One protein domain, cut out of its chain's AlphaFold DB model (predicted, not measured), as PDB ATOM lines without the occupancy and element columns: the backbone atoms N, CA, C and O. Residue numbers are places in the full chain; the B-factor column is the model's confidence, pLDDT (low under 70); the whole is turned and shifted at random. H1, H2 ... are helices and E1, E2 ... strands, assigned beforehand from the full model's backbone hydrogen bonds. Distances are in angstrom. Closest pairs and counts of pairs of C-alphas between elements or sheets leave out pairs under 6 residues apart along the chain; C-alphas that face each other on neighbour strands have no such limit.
ATOM      1  N   ASP A 451      41.221 -27.675 -55.692       81.75
ATOM      2  CA  ASP A 451      42.487 -27.229 -55.129       81.75
ATOM      3  C   ASP A 451      42.334 -27.125 -53.624       81.75
ATOM      4  O   ASP A 451      41.416 -26.472 -53.115       81.75
ATOM      5  N   PHE A 452      43.227 -27.794 -52.921       75.06
ATOM      6  CA  PHE A 452      43.365 -27.717 -51.490       75.06
ATOM      7  C   PHE A 452      44.666 -26.997 -51.172       75.06
ATOM      8  O   PHE A 452      45.749 -27.567 -51.304       75.06
ATOM      9  N   SER A 453      44.539 -25.756 -50.709       72.19
ATOM     10  CA  SER A 453      45.681 -24.940 -50.321       72.19
ATOM     11  C   SER A 453      45.648 -24.570 -48.849       72.19
ATOM     12  O   SER A 453      44.604 -24.316 -48.244       72.19
ATOM     13  N   LEU A 454      46.828 -24.572 -48.239       69.00
ATOM     14  CA  LEU A 454      47.008 -24.137 -46.865       69.00
ATOM     15  C   LEU A 454      46.929 -22.609 -46.802       69.00
ATOM     16  O   LEU A 454      47.684 -21.924 -47.490       69.00
ATOM     17  N   ASP A 455      46.090 -22.056 -45.922       70.88
ATOM     18  CA  ASP A 455      46.200 -20.638 -45.589       70.88
ATOM     19  C   ASP A 455      47.445 -20.422 -44.719       70.88
ATOM     20  O   ASP A 455      47.410 -20.493 -43.483       70.88
ATOM     21  N   LEU A 456      48.569 -20.137 -45.373       66.19
ATOM     22  CA  LEU A 456      49.846 -19.886 -44.712       66.19
ATOM     23  C   LEU A 456      49.812 -18.640 -43.799       66.19
ATOM     24  O   LEU A 456      50.655 -18.512 -42.905       66.19
ATOM     25  N   ASN A 457      48.836 -17.730 -43.946       66.19
ATOM     26  CA  ASN A 457      48.648 -16.637 -42.985       66.19
ATOM     27  C   ASN A 457      48.124 -17.159 -41.646       66.19
ATOM     28  O   ASN A 457      48.632 -16.752 -40.597       66.19
ATOM     29  N   SER A 458      47.171 -18.095 -41.674       62.78
ATOM     30  CA  SER A 458      46.670 -18.776 -40.475       62.78
ATOM     31  C   SER A 458      47.765 -19.623 -39.810       62.78
ATOM     32  O   SER A 458      47.985 -19.510 -38.600       62.78
ATOM     33  N   ALA A 459      48.554 -20.353 -40.609       59.44
ATOM     34  CA  ALA A 459      49.637 -21.218 -40.140       59.44
ATOM     35  C   ALA A 459      50.755 -20.454 -39.409       59.44
ATOM     36  O   ALA A 459      51.400 -20.994 -38.513       59.44
ATOM     37  N   ASN A 460      50.971 -19.180 -39.750       60.78
ATOM     38  CA  ASN A 460      51.927 -18.312 -39.056       60.78
ATOM     39  C   ASN A 460      51.482 -17.925 -37.635       60.78
ATOM     40  O   ASN A 460      52.320 -17.575 -36.804       60.78
ATOM     41  N   SER A 461      50.176 -17.956 -37.355       57.25
ATOM     42  CA  SER A 461      49.614 -17.618 -36.041       57.25
ATOM     43  C   SER A 461      49.419 -18.833 -35.130       57.25
ATOM     44  O   SER A 461      49.273 -18.678 -33.916       57.25
ATOM     45  N   GLU A 462      49.464 -20.042 -35.693       60.44
ATOM     46  CA  GLU A 462      49.167 -21.279 -34.984       60.44
ATOM     47  C   GLU A 462      50.394 -22.178 -34.843       60.44
ATOM     48  O   GLU A 462      50.969 -22.672 -35.808       60.44
ATOM     49  N   SER A 463      50.771 -22.467 -33.598       56.66
ATOM     50  CA  SER A 463      51.872 -23.385 -33.293       56.66
ATOM     51  C   SER A 463      51.518 -24.862 -33.500       56.66
ATOM     52  O   SER A 463      52.386 -25.715 -33.341       56.66
ATOM     53  N   ASN A 464      50.251 -25.177 -33.783       61.94
ATOM     54  CA  ASN A 464      49.758 -26.539 -33.955       61.94
ATOM     55  C   ASN A 464      49.185 -26.714 -35.366       61.94
ATOM     56  O   ASN A 464      48.150 -26.132 -35.681       61.94
ATOM     57  N   SER A 465      49.835 -27.552 -36.173       59.41
ATOM     58  CA  SER A 465      49.438 -27.866 -37.550       59.41
ATOM     59  C   SER A 465      48.054 -28.499 -37.671       59.41
ATOM     60  O   SER A 465      47.425 -28.416 -38.720       59.41
ATOM     61  N   SER A 466      47.519 -29.067 -36.584       60.28
ATOM     62  CA  SER A 466      46.178 -29.655 -36.565       60.28
ATOM     63  C   SER A 466      45.034 -28.633 -36.597       60.28
ATOM     64  O   SER A 466      43.876 -29.045 -36.574       60.28
ATOM     65  N   LYS A 467      45.323 -27.330 -36.524       59.66
ATOM     66  CA  LYS A 467      44.315 -26.256 -36.500       59.66
ATOM     67  C   LYS A 467      44.307 -25.387 -37.760       59.66
ATOM     68  O   LYS A 467      43.462 -24.504 -37.885       59.66
ATOM     69  N   TRP A 468      45.207 -25.687 -38.690       64.25
ATOM     70  CA  TRP A 468      45.391 -24.923 -39.908       64.25
ATOM     71  C   TRP A 468      44.098 -24.771 -40.708       64.25
ATOM     72  O   TRP A 468      43.314 -25.711 -40.852       64.25
ATOM     73  N   VAL A 469      43.897 -23.562 -41.230       68.56
ATOM     74  CA  VAL A 469      42.776 -23.252 -42.113       68.56
ATOM     75  C   VAL A 469      43.176 -23.609 -43.536       68.56
ATOM     76  O   VAL A 469      44.274 -23.284 -43.989       68.56
ATOM     77  N   TYR A 470      42.269 -24.273 -44.242       71.69
ATOM     78  CA  TYR A 470      42.479 -24.689 -45.620       71.69
ATOM     79  C   TYR A 470      41.500 -23.976 -46.542       71.69
ATOM     80  O   TYR A 470      40.291 -23.960 -46.287       71.69
ATOM     81  N   ASN A 471      42.024 -23.432 -47.633       74.94
ATOM     82  CA  ASN A 471      41.242 -22.886 -48.724       74.94
ATOM     83  C   ASN A 471      40.925 -24.004 -49.717       74.94
ATOM     84  O   ASN A 471      41.768 -24.846 -50.026       74.94
ATOM     85  N   LYS A 472      39.678 -24.025 -50.189       80.31
ATOM     86  CA  LYS A 472      39.221 -24.961 -51.217       80.31
ATOM     87  C   LYS A 472      38.728 -24.174 -52.417       80.31
ATOM     88  O   LYS A 472      37.734 -23.458 -52.295       80.31
ATOM     89  N   ILE A 473      39.388 -24.328 -53.558       82.62
ATOM     90  CA  ILE A 473      38.951 -23.741 -54.830       82.62
ATOM     91  C   ILE A 473      38.433 -24.885 -55.686       82.62
ATOM     92  O   ILE A 473      39.124 -25.877 -55.871       82.62
ATOM     93  N   LYS A 474      37.190 -24.800 -56.159       87.44
ATOM     94  CA  LYS A 474      36.644 -25.826 -57.052       87.44
ATOM     95  C   LYS A 474      37.367 -25.748 -58.396       87.44
ATOM     96  O   LYS A 474      37.516 -24.656 -58.929       87.44
ATOM     97  N   LEU A 475      37.776 -26.896 -58.931       84.88
ATOM     98  CA  LEU A 475      38.405 -26.966 -60.247       84.88
ATOM     99  C   LEU A 475      37.318 -27.002 -61.316       84.88
ATOM    100  O   LEU A 475      36.597 -27.990 -61.436       84.88
ATOM    101  N   GLU A 476      37.180 -25.918 -62.067       81.44
ATOM    102  CA  GLU A 476      36.192 -25.791 -63.142       81.44
ATOM    103  C   GLU A 476      36.843 -25.451 -64.486       81.44
ATOM    104  O   GLU A 476      36.251 -25.694 -65.536       81.44
ATOM    105  N   ASN A 477      38.048 -24.881 -64.479       76.81
ATOM    106  CA  ASN A 477      38.747 -24.452 -65.682       76.81
ATOM    107  C   ASN A 477      40.275 -24.579 -65.546       76.81
ATOM    108  O   ASN A 477      40.810 -24.722 -64.451       76.81
ATOM    109  N   VAL A 478      40.975 -24.478 -66.681       74.38
ATOM    110  CA  VAL A 478      42.441 -24.603 -66.797       74.38
ATOM    111  C   VAL A 478      43.218 -23.722 -65.812       74.38
ATOM    112  O   VAL A 478      44.270 -24.127 -65.324       74.38
ATOM    113  N   ARG A 479      42.718 -22.521 -65.486       72.88
ATOM    114  CA  ARG A 479      43.419 -21.609 -64.569       72.88
ATOM    115  C   ARG A 479      43.438 -22.132 -63.139       72.88
ATOM    116  O   ARG A 479      44.409 -21.869 -62.438       72.88
ATOM    117  N   ASP A 480      42.418 -22.886 -62.734       76.94
ATOM    118  CA  ASP A 480      42.262 -23.357 -61.354       76.94
ATOM    119  C   ASP A 480      43.299 -24.432 -60.987       76.94
ATOM    120  O   ASP A 480      43.599 -24.622 -59.814       76.94
ATOM    121  N   TYR A 481      43.867 -25.125 -61.981       74.56
ATOM    122  CA  TYR A 481      44.898 -26.152 -61.792       74.56
ATOM    123  C   TYR A 481      46.199 -25.849 -62.545       74.56
ATOM    124  O   TYR A 481      47.066 -26.713 -62.680       74.56
ATOM    125  N   LEU A 482      46.381 -24.602 -62.991       72.12
ATOM    126  CA  LEU A 482      47.599 -24.135 -63.662       72.12
ATOM    127  C   LEU A 482      48.856 -24.379 -62.818       72.12
ATOM    128  O   LEU A 482      49.935 -24.657 -63.347       72.12
ATOM    129  N   PHE A 483      48.698 -24.266 -61.498       67.00
ATOM    130  CA  PHE A 483      49.774 -24.368 -60.520       67.00
ATOM    131  C   PHE A 483      49.786 -25.693 -59.743       67.00
ATOM    132  O   PHE A 483      50.615 -25.861 -58.853       67.00
ATOM    133  N   PHE A 484      48.920 -26.651 -60.096       71.44
ATOM    134  CA  PHE A 484      48.883 -27.971 -59.455       71.44
ATOM    135  C   PHE A 484      50.195 -28.724 -59.628       71.44
ATOM    136  O   PHE A 484      50.776 -28.683 -60.712       71.44
ATOM    137  N   GLY A 485      50.634 -29.427 -58.581       59.09
ATOM    138  CA  GLY A 485      51.872 -30.213 -58.612       59.09
ATOM    139  C   GLY A 485      53.135 -29.361 -58.776       59.09
ATOM    140  O   GLY A 485      54.173 -29.875 -59.167       59.09
ATOM    141  N   LEU A 486      53.063 -28.041 -58.543       54.03
ATOM    142  CA  LEU A 486      54.252 -27.182 -58.518       54.03
ATOM    143  C   LEU A 486      54.844 -27.050 -57.108       54.03
ATOM    144  O   LEU A 486      56.001 -26.677 -56.970       54.03
ATOM    145  N   ASN A 487      54.074 -27.303 -56.046       58.38
ATOM    146  CA  ASN A 487      54.562 -27.397 -54.666       58.38
ATOM    147  C   ASN A 487      53.472 -27.963 -53.733       58.38
ATOM    148  O   ASN A 487      52.306 -28.078 -54.099       58.38
ATOM    149  N   PHE A 488      53.838 -28.189 -52.468       64.94
ATOM    150  CA  PHE A 488      52.928 -28.654 -51.415       64.94
ATOM    151  C   PHE A 488      51.804 -27.666 -51.026       64.94
ATOM    152  O   PHE A 488      50.997 -27.993 -50.154       64.94
ATOM    153  N   ASN A 489      51.761 -26.446 -51.580       64.88
ATOM    154  CA  ASN A 489      50.728 -25.458 -51.248       64.88
ATOM    155  C   ASN A 489      49.456 -25.619 -52.081       64.88
ATOM    156  O   ASN A 489      48.451 -25.041 -51.688       64.88
ATOM    157  N   THR A 490      49.484 -26.362 -53.190       72.25
ATOM    158  CA  THR A 490      48.304 -26.654 -54.023       72.25
ATOM    159  C   THR A 490      48.202 -28.157 -54.214       72.25
ATOM    160  O   THR A 490      49.017 -28.756 -54.920       72.25
ATOM    161  N   LEU A 491      47.231 -28.779 -53.556       79.62
ATOM    162  CA  LEU A 491      47.099 -30.230 -53.491       79.62
ATOM    163  C   LEU A 491      45.753 -30.673 -54.047       79.62
ATOM    164  O   LEU A 491      44.759 -29.946 -54.027       79.62
ATOM    165  N   PHE A 492      45.710 -31.916 -54.512       85.81
ATOM    166  CA  PHE A 492      44.504 -32.487 -55.082       85.81
ATOM    167  C   PHE A 492      43.575 -33.025 -53.994       85.81
ATOM    168  O   PHE A 492      43.954 -33.874 -53.184       85.81
ATOM    169  N   LYS A 493      42.317 -32.584 -54.027       89.56
ATOM    170  CA  LYS A 493      41.251 -33.105 -53.174       89.56
ATOM    171  C   LYS A 493      39.982 -33.314 -53.983       89.56
ATOM    172  O   LYS A 493      39.658 -32.524 -54.863       89.56
ATOM    173  N   MET A 494      39.203 -34.335 -53.645       92.44
ATOM    174  CA  MET A 494      37.873 -34.509 -54.233       92.44
ATOM    175  C   MET A 494      36.855 -34.970 -53.198       92.44
ATOM    176  O   MET A 494      37.193 -35.665 -52.237       92.44
ATOM    177  N   ASN A 495      35.597 -34.596 -53.411       93.38
ATOM    178  CA  ASN A 495      34.472 -35.236 -52.747       93.38
ATOM    179  C   ASN A 495      33.701 -36.113 -53.736       93.38
ATOM    180  O   ASN A 495      33.742 -35.894 -54.948       93.38
ATOM    181  N   TYR A 496      33.007 -37.111 -53.209       93.75
ATOM    182  CA  TYR A 496      32.171 -38.008 -53.994       93.75
ATOM    183  C   TYR A 496      30.912 -38.367 -53.211       93.75
ATOM    184  O   TYR A 496      30.975 -38.647 -52.017       93.75
ATOM    185  N   TYR A 497      29.759 -38.361 -53.872       91.94
ATOM    186  CA  TYR A 497      28.491 -38.799 -53.290       91.94
ATOM    187  C   TYR A 497      27.506 -39.209 -54.383       91.94
ATOM    188  O   TYR A 497      27.620 -38.830 -55.550       91.94
ATOM    189  N   TYR A 498      26.510 -39.993 -53.996       88.38
ATOM    190  CA  TYR A 498      25.455 -40.459 -54.877       88.38
ATOM    191  C   TYR A 498      24.167 -39.683 -54.615       88.38
ATOM    192  O   TYR A 498      23.640 -39.722 -53.504       88.38
ATOM    193  N   LYS A 499      23.648 -38.998 -55.644       81.00
ATOM    194  CA  LYS A 499      22.469 -38.105 -55.615       81.00
ATOM    195  C   LYS A 499      22.608 -36.891 -54.686       81.00
ATOM    196  O   LYS A 499      22.599 -35.763 -55.162       81.00
ATOM    197  N   GLU A 500      22.731 -37.114 -53.385       78.81
ATOM    198  CA  GLU A 500      22.829 -36.106 -52.322       78.81
ATOM    199  C   GLU A 500      23.550 -36.700 -51.101       78.81
ATOM    200  O   GLU A 500      23.603 -37.922 -50.951       78.81
ATOM    201  N   PHE A 501      24.092 -35.858 -50.215       75.00
ATOM    202  CA  PHE A 501      24.635 -36.326 -48.940       75.00
ATOM    203  C   PHE A 501      23.531 -36.864 -48.013       75.00
ATOM    204  O   PHE A 501      22.348 -36.507 -48.095       75.00
ATOM    205  N   ILE A 502      23.930 -37.734 -47.087       73.12
ATOM    206  CA  ILE A 502      23.085 -38.122 -45.959       73.12
ATOM    207  C   ILE A 502      23.004 -36.912 -45.021       73.12
ATOM    208  O   ILE A 502      24.023 -36.379 -44.597       73.12
ATOM    209  N   LYS A 503      21.790 -36.453 -44.704       66.75
ATOM    210  CA  LYS A 503      21.577 -35.185 -43.985       66.75
ATOM    211  C   LYS A 503      22.173 -35.223 -42.576       66.75
ATOM    212  O   LYS A 503      22.716 -34.237 -42.099       66.75
ATOM    213  N   GLU A 504      22.076 -36.376 -41.923       73.12
ATOM    214  CA  GLU A 504      22.677 -36.632 -40.616       73.12
ATOM    215  C   GLU A 504      24.204 -36.506 -40.650       73.12
ATOM    216  O   GLU A 504      24.809 -36.135 -39.645       73.12
ATOM    217  N   ASP A 505      24.818 -36.786 -41.802       80.81
ATOM    218  CA  ASP A 505      26.254 -36.635 -41.973       80.81
ATOM    219  C   ASP A 505      26.630 -35.166 -42.150       80.81
ATOM    220  O   ASP A 505      27.614 -34.758 -41.557       80.81
ATOM    221  N   GLU A 506      25.839 -34.350 -42.862       77.75
ATOM    222  CA  GLU A 506      26.129 -32.918 -43.102       77.75
ATOM    223  C   GLU A 506      26.376 -32.118 -41.814       77.75
ATOM    224  O   GLU A 506      27.187 -31.190 -41.799       77.75
ATOM    225  N   GLU A 507      25.706 -32.489 -40.723       79.81
ATOM    226  CA  GLU A 507      25.853 -31.853 -39.409       79.81
ATOM    227  C   GLU A 507      27.063 -32.386 -38.608       79.81
ATOM    228  O   GLU A 507      27.424 -31.819 -37.574       79.81
ATOM    229  N   ASN A 508      27.712 -33.460 -39.073       84.19
ATOM    230  CA  ASN A 508      28.834 -34.131 -38.421       84.19
ATOM    231  C   ASN A 508      30.076 -34.171 -39.326       84.19
ATOM    232  O   ASN A 508      30.209 -35.003 -40.223       84.19
ATOM    233  N   GLU A 509      31.055 -33.326 -39.012       81.75
ATOM    234  CA  GLU A 509      32.304 -33.195 -39.772       81.75
ATOM    235  C   GLU A 509      33.071 -34.521 -39.945       81.75
ATOM    236  O   GLU A 509      33.647 -34.772 -41.008       81.75
ATOM    237  N   VAL A 510      33.032 -35.408 -38.942       86.25
ATOM    238  CA  VAL A 510      33.691 -36.722 -39.008       86.25
ATOM    239  C   VAL A 510      33.011 -37.618 -40.034       86.25
ATOM    240  O   VAL A 510      33.692 -38.274 -40.821       86.25
ATOM    241  N   GLU A 511      31.680 -37.635 -40.071       87.62
ATOM    242  CA  GLU A 511      30.951 -38.422 -41.065       87.62
ATOM    243  C   GLU A 511      31.069 -37.815 -42.464       87.62
ATOM    244  O   GLU A 511      31.303 -38.559 -43.417       87.62
ATOM    245  N   MET A 512      31.038 -36.481 -42.590       85.12
ATOM    246  CA  MET A 512      31.287 -35.816 -43.871       85.12
ATOM    247  C   MET A 512      32.653 -36.153 -44.440       85.12
ATOM    248  O   MET A 512      32.753 -36.387 -45.640       85.12
ATOM    249  N   SER A 513      33.696 -36.213 -43.606       86.38
ATOM    250  CA  SER A 513      35.065 -36.509 -44.047       86.38
ATOM    251  C   SER A 513      35.207 -37.854 -44.774       86.38
ATOM    252  O   SER A 513      36.111 -38.005 -45.595       86.38
ATOM    253  N   LYS A 514      34.284 -38.804 -44.563       91.12
ATOM    254  CA  LYS A 514      34.277 -40.115 -45.240       91.12
ATOM    255  C   LYS A 514      33.912 -40.042 -46.726       91.12
ATOM    256  O   LYS A 514      34.215 -40.966 -47.475       91.12
ATOM    257  N   TYR A 515      33.306 -38.939 -47.155       91.12
ATOM    258  CA  TYR A 515      33.011 -38.644 -48.560       91.12
ATOM    259  C   TYR A 515      34.134 -37.891 -49.276       91.12
ATOM    260  O   TYR A 515      33.944 -37.417 -50.396       91.12
ATOM    261  N   TRP A 516      35.285 -37.726 -48.623       91.00
ATOM    262  CA  TRP A 516      36.424 -37.022 -49.186       91.00
ATOM    263  C   TRP A 516      37.588 -37.975 -49.427       91.00
ATOM    264  O   TRP A 516      37.977 -38.772 -48.566       91.00
ATOM    265  N   TYR A 517      38.178 -37.816 -50.604       92.44
ATOM    266  CA  TYR A 517      39.522 -38.262 -50.912       92.44
ATOM    267  C   TYR A 517      40.459 -37.069 -50.746       92.44
ATOM    268  O   TYR A 517      40.318 -36.052 -51.425       92.44
ATOM    269  N   ASP A 518      41.371 -37.202 -49.793       88.50
ATOM    270  CA  ASP A 518      42.354 -36.191 -49.424       88.50
ATOM    271  C   ASP A 518      43.653 -36.918 -49.040       88.50
ATOM    272  O   ASP A 518      43.875 -37.216 -47.862       88.50
ATOM    273  N   PRO A 519      44.430 -37.361 -50.043       85.31
ATOM    274  CA  PRO A 519      45.552 -38.273 -49.836       85.31
ATOM    275  C   PRO A 519      46.734 -37.599 -49.134       85.31
ATOM    276  O   PRO A 519      47.501 -38.266 -48.444       85.31
ATOM    277  N   ASP A 520      46.857 -36.281 -49.287       83.94
ATOM    278  CA  ASP A 520      48.032 -35.514 -48.884       83.94
ATOM    279  C   ASP A 520      47.828 -34.758 -47.556       83.94
ATOM    280  O   ASP A 520      48.792 -34.261 -46.969       83.94
ATOM    281  N   ALA A 521      46.602 -34.709 -47.015       80.25
ATOM    282  CA  ALA A 521      46.298 -33.965 -45.790       80.25
ATOM    283  C   ALA A 521      47.143 -34.362 -44.572       80.25
ATOM    284  O   ALA A 521      47.564 -33.487 -43.812       80.25
ATOM    285  N   GLU A 522      47.393 -35.655 -44.349       79.94
ATOM    286  CA  GLU A 522      48.203 -36.095 -43.204       79.94
ATOM    287  C   GLU A 522      49.673 -35.694 -43.369       79.94
ATOM    288  O   GLU A 522      50.298 -35.242 -42.409       79.94
ATOM    289  N   ASN A 523      50.201 -35.750 -44.593       82.31
ATOM    290  CA  ASN A 523      51.565 -35.322 -44.898       82.31
ATOM    291  C   ASN A 523      51.761 -33.824 -44.624       82.31
ATOM    292  O   ASN A 523      52.752 -33.432 -44.004       82.31
ATOM    293  N   VAL A 524      50.784 -32.993 -45.004       77.81
ATOM    294  CA  VAL A 524      50.794 -31.544 -44.734       77.81
ATOM    295  C   VAL A 524      50.762 -31.243 -43.238       77.81
ATOM    296  O   VAL A 524      51.485 -30.364 -42.771       77.81
ATOM    297  N   LYS A 525      49.964 -31.979 -42.453       77.00
ATOM    298  CA  LYS A 525      49.898 -31.795 -40.991       77.00
ATOM    299  C   LYS A 525      51.227 -32.095 -40.295       77.00
ATOM    300  O   LYS A 525      51.441 -31.619 -39.179       77.00
ATOM    301  N   LEU A 526      52.116 -32.860 -40.923       79.94
ATOM    302  CA  LEU A 526      53.442 -33.192 -40.397       79.94
ATOM    303  C   LEU A 526      54.530 -32.183 -40.796       79.94
ATOM    304  O   LEU A 526      55.694 -32.384 -40.446       79.94
ATOM    305  N   MET A 527      54.173 -31.098 -41.491       79.31
ATOM    306  CA  MET A 527      55.133 -30.096 -41.944       79.31
ATOM    307  C   MET A 527      55.885 -29.450 -40.762       79.31
ATOM    308  O   MET A 527      55.266 -28.883 -39.851       79.31
ATOM    309  N   PRO A 528      57.228 -29.503 -40.759       79.56
ATOM    310  CA  PRO A 528      58.036 -29.038 -39.643       79.56
ATOM    311  C   PRO A 528      58.243 -27.520 -39.662       79.56
ATOM    312  O   PRO A 528      57.964 -26.819 -40.632       79.56
ATOM    313  N   SER A 529      58.752 -27.004 -38.543       76.50
ATOM    314  CA  SER A 529      58.932 -25.562 -38.322       76.50
ATOM    315  C   SER A 529      60.370 -25.068 -38.462       76.50
ATOM    316  O   SER A 529      60.597 -23.859 -38.467       76.50
ATOM    317  N   SER A 530      61.339 -25.983 -38.556       82.25
ATOM    318  CA  SER A 530      62.751 -25.658 -38.740       82.25
ATOM    319  C   SER A 530      63.188 -25.905 -40.184       82.25
ATOM    320  O   SER A 530      62.682 -26.803 -40.851       82.25
ATOM    321  N   THR A 531      64.153 -25.123 -40.672       79.62
ATOM    322  CA  THR A 531      64.625 -25.193 -42.065       79.62
ATOM    323  C   THR A 531      65.183 -26.569 -42.437       79.62
ATOM    324  O   THR A 531      64.836 -27.100 -43.486       79.62
ATOM    325  N   ASN A 532      66.017 -27.169 -41.579       80.56
ATOM    326  CA  ASN A 532      66.654 -28.459 -41.875       80.56
ATOM    327  C   ASN A 532      65.642 -29.610 -41.883       80.56
ATOM    328  O   ASN A 532      65.685 -30.457 -42.769       80.56
ATOM    329  N   GLU A 533      64.720 -29.627 -40.916       83.44
ATOM    330  CA  GLU A 533      63.655 -30.631 -40.887       83.44
ATOM    331  C   GLU A 533      62.709 -30.443 -42.074       83.44
ATOM    332  O   GLU A 533      62.242 -31.428 -42.629       83.44
ATOM    333  N   PHE A 534      62.453 -29.201 -42.499       82.19
ATOM    334  CA  PHE A 534      61.617 -28.904 -43.662       82.19
ATOM    335  C   PHE A 534      62.211 -29.444 -44.958       82.19
ATOM    336  O   PHE A 534      61.489 -30.063 -45.728       82.19
ATOM    337  N   VAL A 535      63.518 -29.276 -45.179       77.12
ATOM    338  CA  VAL A 535      64.216 -29.878 -46.329       77.12
ATOM    339  C   VAL A 535      64.070 -31.394 -46.319       77.12
ATOM    340  O   VAL A 535      63.737 -32.001 -47.333       77.12
ATOM    341  N   GLU A 536      64.328 -32.012 -45.165       82.56
ATOM    342  CA  GLU A 536      64.236 -33.460 -45.024       82.56
ATOM    343  C   GLU A 536      62.805 -33.961 -45.253       82.56
ATOM    344  O   GLU A 536      62.616 -34.955 -45.949       82.56
ATOM    345  N   TRP A 537      61.813 -33.261 -44.700       85.38
ATOM    346  CA  TRP A 537      60.396 -33.544 -44.901       85.38
ATOM    347  C   TRP A 537      60.014 -33.398 -46.372       85.38
ATOM    348  O   TRP A 537      59.492 -34.350 -46.937       85.38
ATOM    349  N   TYR A 538      60.333 -32.275 -47.012       78.31
ATOM    350  CA  TYR A 538      59.983 -32.003 -48.405       78.31
ATOM    351  C   TYR A 538      60.539 -33.080 -49.345       78.31
ATOM    352  O   TYR A 538      59.799 -33.653 -50.131       78.31
ATOM    353  N   ASN A 539      61.820 -33.431 -49.207       75.88
ATOM    354  CA  ASN A 539      62.464 -34.407 -50.094       75.88
ATOM    355  C   ASN A 539      62.021 -35.856 -49.863       75.88
ATOM    356  O   ASN A 539      62.180 -36.696 -50.745       75.88
ATOM    357  N   LYS A 540      61.557 -36.191 -48.654       81.00
ATOM    358  CA  LYS A 540      61.139 -37.559 -48.305       81.00
ATOM    359  C   LYS A 540      59.637 -37.777 -48.415       81.00
ATOM    360  O   LYS A 540      59.208 -38.930 -48.415       81.00
ATOM    361  N   THR A 541      58.850 -36.708 -48.431       81.00
ATOM    362  CA  THR A 541      57.394 -36.801 -48.450       81.00
ATOM    363  C   THR A 541      56.926 -37.043 -49.870       81.00
ATOM    364  O   THR A 541      57.217 -36.279 -50.782       81.00
ATOM    365  N   GLU A 542      56.195 -38.136 -50.044       78.69
ATOM    366  CA  GLU A 542      55.569 -38.477 -51.308       78.69
ATOM    367  C   GLU A 542      54.159 -37.883 -51.338       78.69
ATOM    368  O   GLU A 542      53.275 -38.374 -50.629       78.69
ATOM    369  N   PHE A 543      53.948 -36.834 -52.133       80.50
ATOM    370  CA  PHE A 543      52.615 -36.289 -52.379       80.50
ATOM    371  C   PHE A 543      51.983 -36.960 -53.599       80.50
ATOM    372  O   PHE A 543      52.601 -37.080 -54.661       80.50
ATOM    373  N   ILE A 544      50.737 -37.416 -53.457       82.94
ATOM    374  CA  ILE A 544      49.985 -38.005 -54.572       82.94
ATOM    375  C   ILE A 544      49.682 -36.952 -55.631       82.94
ATOM    376  O   ILE A 544      49.653 -37.285 -56.812       82.94
ATOM    377  N   SER A 545      49.476 -35.700 -55.236       78.06
ATOM    378  CA  SER A 545      49.360 -34.576 -56.169       78.06
ATOM    379  C   SER A 545      50.599 -34.427 -57.061       78.06
ATOM    380  O   SER A 545      50.436 -34.370 -58.275       78.06
ATOM    381  N   ASP A 546      51.807 -34.485 -56.495       71.69
ATOM    382  CA  ASP A 546      53.065 -34.347 -57.250       71.69
ATOM    383  C   ASP A 546      53.339 -35.550 -58.170       71.69
ATOM    384  O   ASP A 546      53.828 -35.412 -59.285       71.69
ATOM    385  N   ILE A 547      53.029 -36.772 -57.723       78.38
ATOM    386  CA  ILE A 547      53.297 -37.979 -58.528       78.38
ATOM    387  C   ILE A 547      52.166 -38.284 -59.502       78.38
ATOM    388  O   ILE A 547      52.396 -38.869 -60.558       78.38
ATOM    389  N   GLY A 548      50.936 -37.959 -59.132       82.25
ATOM    390  CA  GLY A 548      49.739 -38.263 -59.899       82.25
ATOM    391  C   GLY A 548      49.475 -37.278 -61.027       82.25
ATOM    392  O   GLY A 548      48.850 -37.663 -62.016       82.25
ATOM    393  N   PHE A 549      49.947 -36.038 -60.894       81.94
ATOM    394  CA  PHE A 549      49.706 -34.958 -61.842       81.94
ATOM    395  C   PHE A 549      51.028 -34.338 -62.287       81.94
ATOM    396  O   PHE A 549      51.652 -33.583 -61.555       81.94
ATOM    397  N   ASN A 550      51.422 -34.605 -63.528       78.44
ATOM    398  CA  ASN A 550      52.617 -34.012 -64.109       78.44
ATOM    399  C   ASN A 550      52.243 -32.681 -64.763       78.44
ATOM    400  O   ASN A 550      51.585 -32.649 -65.810       78.44
ATOM    401  N   ASN A 551      52.678 -31.578 -64.166       74.19
ATOM    402  CA  ASN A 551      52.409 -30.243 -64.683       74.19
ATOM    403  C   ASN A 551      53.365 -29.892 -65.830       74.19
ATOM    404  O   ASN A 551      54.543 -29.609 -65.607       74.19
ATOM    405  N   LEU A 552      52.855 -29.856 -67.059       70.88
ATOM    406  CA  LEU A 552      53.610 -29.504 -68.263       70.88
ATOM    407  C   LEU A 552      53.143 -28.186 -68.891       70.88
ATOM    408  O   LEU A 552      53.432 -27.957 -70.060       70.88
TER     409      LEU A 552
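AT A GLANCE: This is residues 451 to 552 of the 850 residues of an uncharacterized protein of Spiroplasma tabanidicola (UniProt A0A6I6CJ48). A small, strongly twisted sheet of three strands lies in the middle, and its long edge strand E3 reaches out as an arm to a corner made by H3 and H4, while H6 lies far off at the opposite end of the longest axis. The returning chain pairs beside E3 with residues 516 to 517, and the short helices H2, H5 and H7 only graze the sheet. The printed part has 102 residues, with seven named helices and four named strands in the order E1 H1 E2 H2 E3 H3 H4 H5 H6 H7 E4. The sheet's order is E2 E1 E3, all antiparallel, and the class is mixed, helices and strands. The whole is only just compact, close to loose, with a radius of gyration of the C-alphas of 15.1 A and spans of 46 by 35 by 23 A.

HOW THE PARTS SIT: E1, residues 451 to 454, is the inner strand of the sheet. E2, residues 470 to 474, is antiparallel to it at 163 degrees, with N 471 and O 453 2.8 A apart, within hydrogen-bond range. E3, residues 491 to 498, is antiparallel to E1 at 127 degrees, with N 452 and O 491 2.9 A apart, also within range. Residues 494 to 495 of E3 pair antiparallel with residues 516 to 517. H2, residues 478 to 481, is on the sheet but only grazes it with residues 480 to 481; E2, H2 and E3 form a split strand-helix-strand unit, two strands running the same way with E1 between them, and its crossover is right-handed. H7, residues 544 to 548, also only grazes the sheet; its closest C-alphas to E3 are those of Ser 545 and Phe 492, 5.4 A apart. H5, residues 521 to 525, only grazes it with residues 521 to 524. H1, residues 456 to 459, is only just not on the sheet, with 4 pairs of C-alphas within 10 A. H3, residues 503 to 506, and H4, residues 509 to 513, only just touch, with 3 pairs of C-alphas within 8 A, and only at the corner; the closest C-alphas are those of Asp 505 and Glu 511, 5.1 A apart. H6, residues 531 to 540, is not on the sheet and is apart from H5 and H7. E4, residues 549 to 551, pairs with no named strand and meets H7 only through their link. Every O i to N i+4 pair is within hydrogen-bond range in H4, H5, H6 and H7; H1, H2 and H3 are too short for such a pair.

IN THESE COORDINATES: E1 begins at C-alpha 451, (42.487, -27.229, -55.129). E3 measures 24.0 A from first to last C-alpha and ends at C-alpha 498, (25.455, -40.459, -54.877). H6 measures 14.3 A, E2 12.9 A and E1 9.9 A. E4 ends at C-alpha 551, (52.409, -30.243, -64.683).

THE WHOLE: The two C-alphas farthest apart are those of Lys 499 and Asn 532, at 47.3 A. The printed part has no cut and no long link. Its mean pLDDT is 76.8; residue 454, residues 456 to 469, residue 483, residues 485 to 489 and residue 503 are under 70.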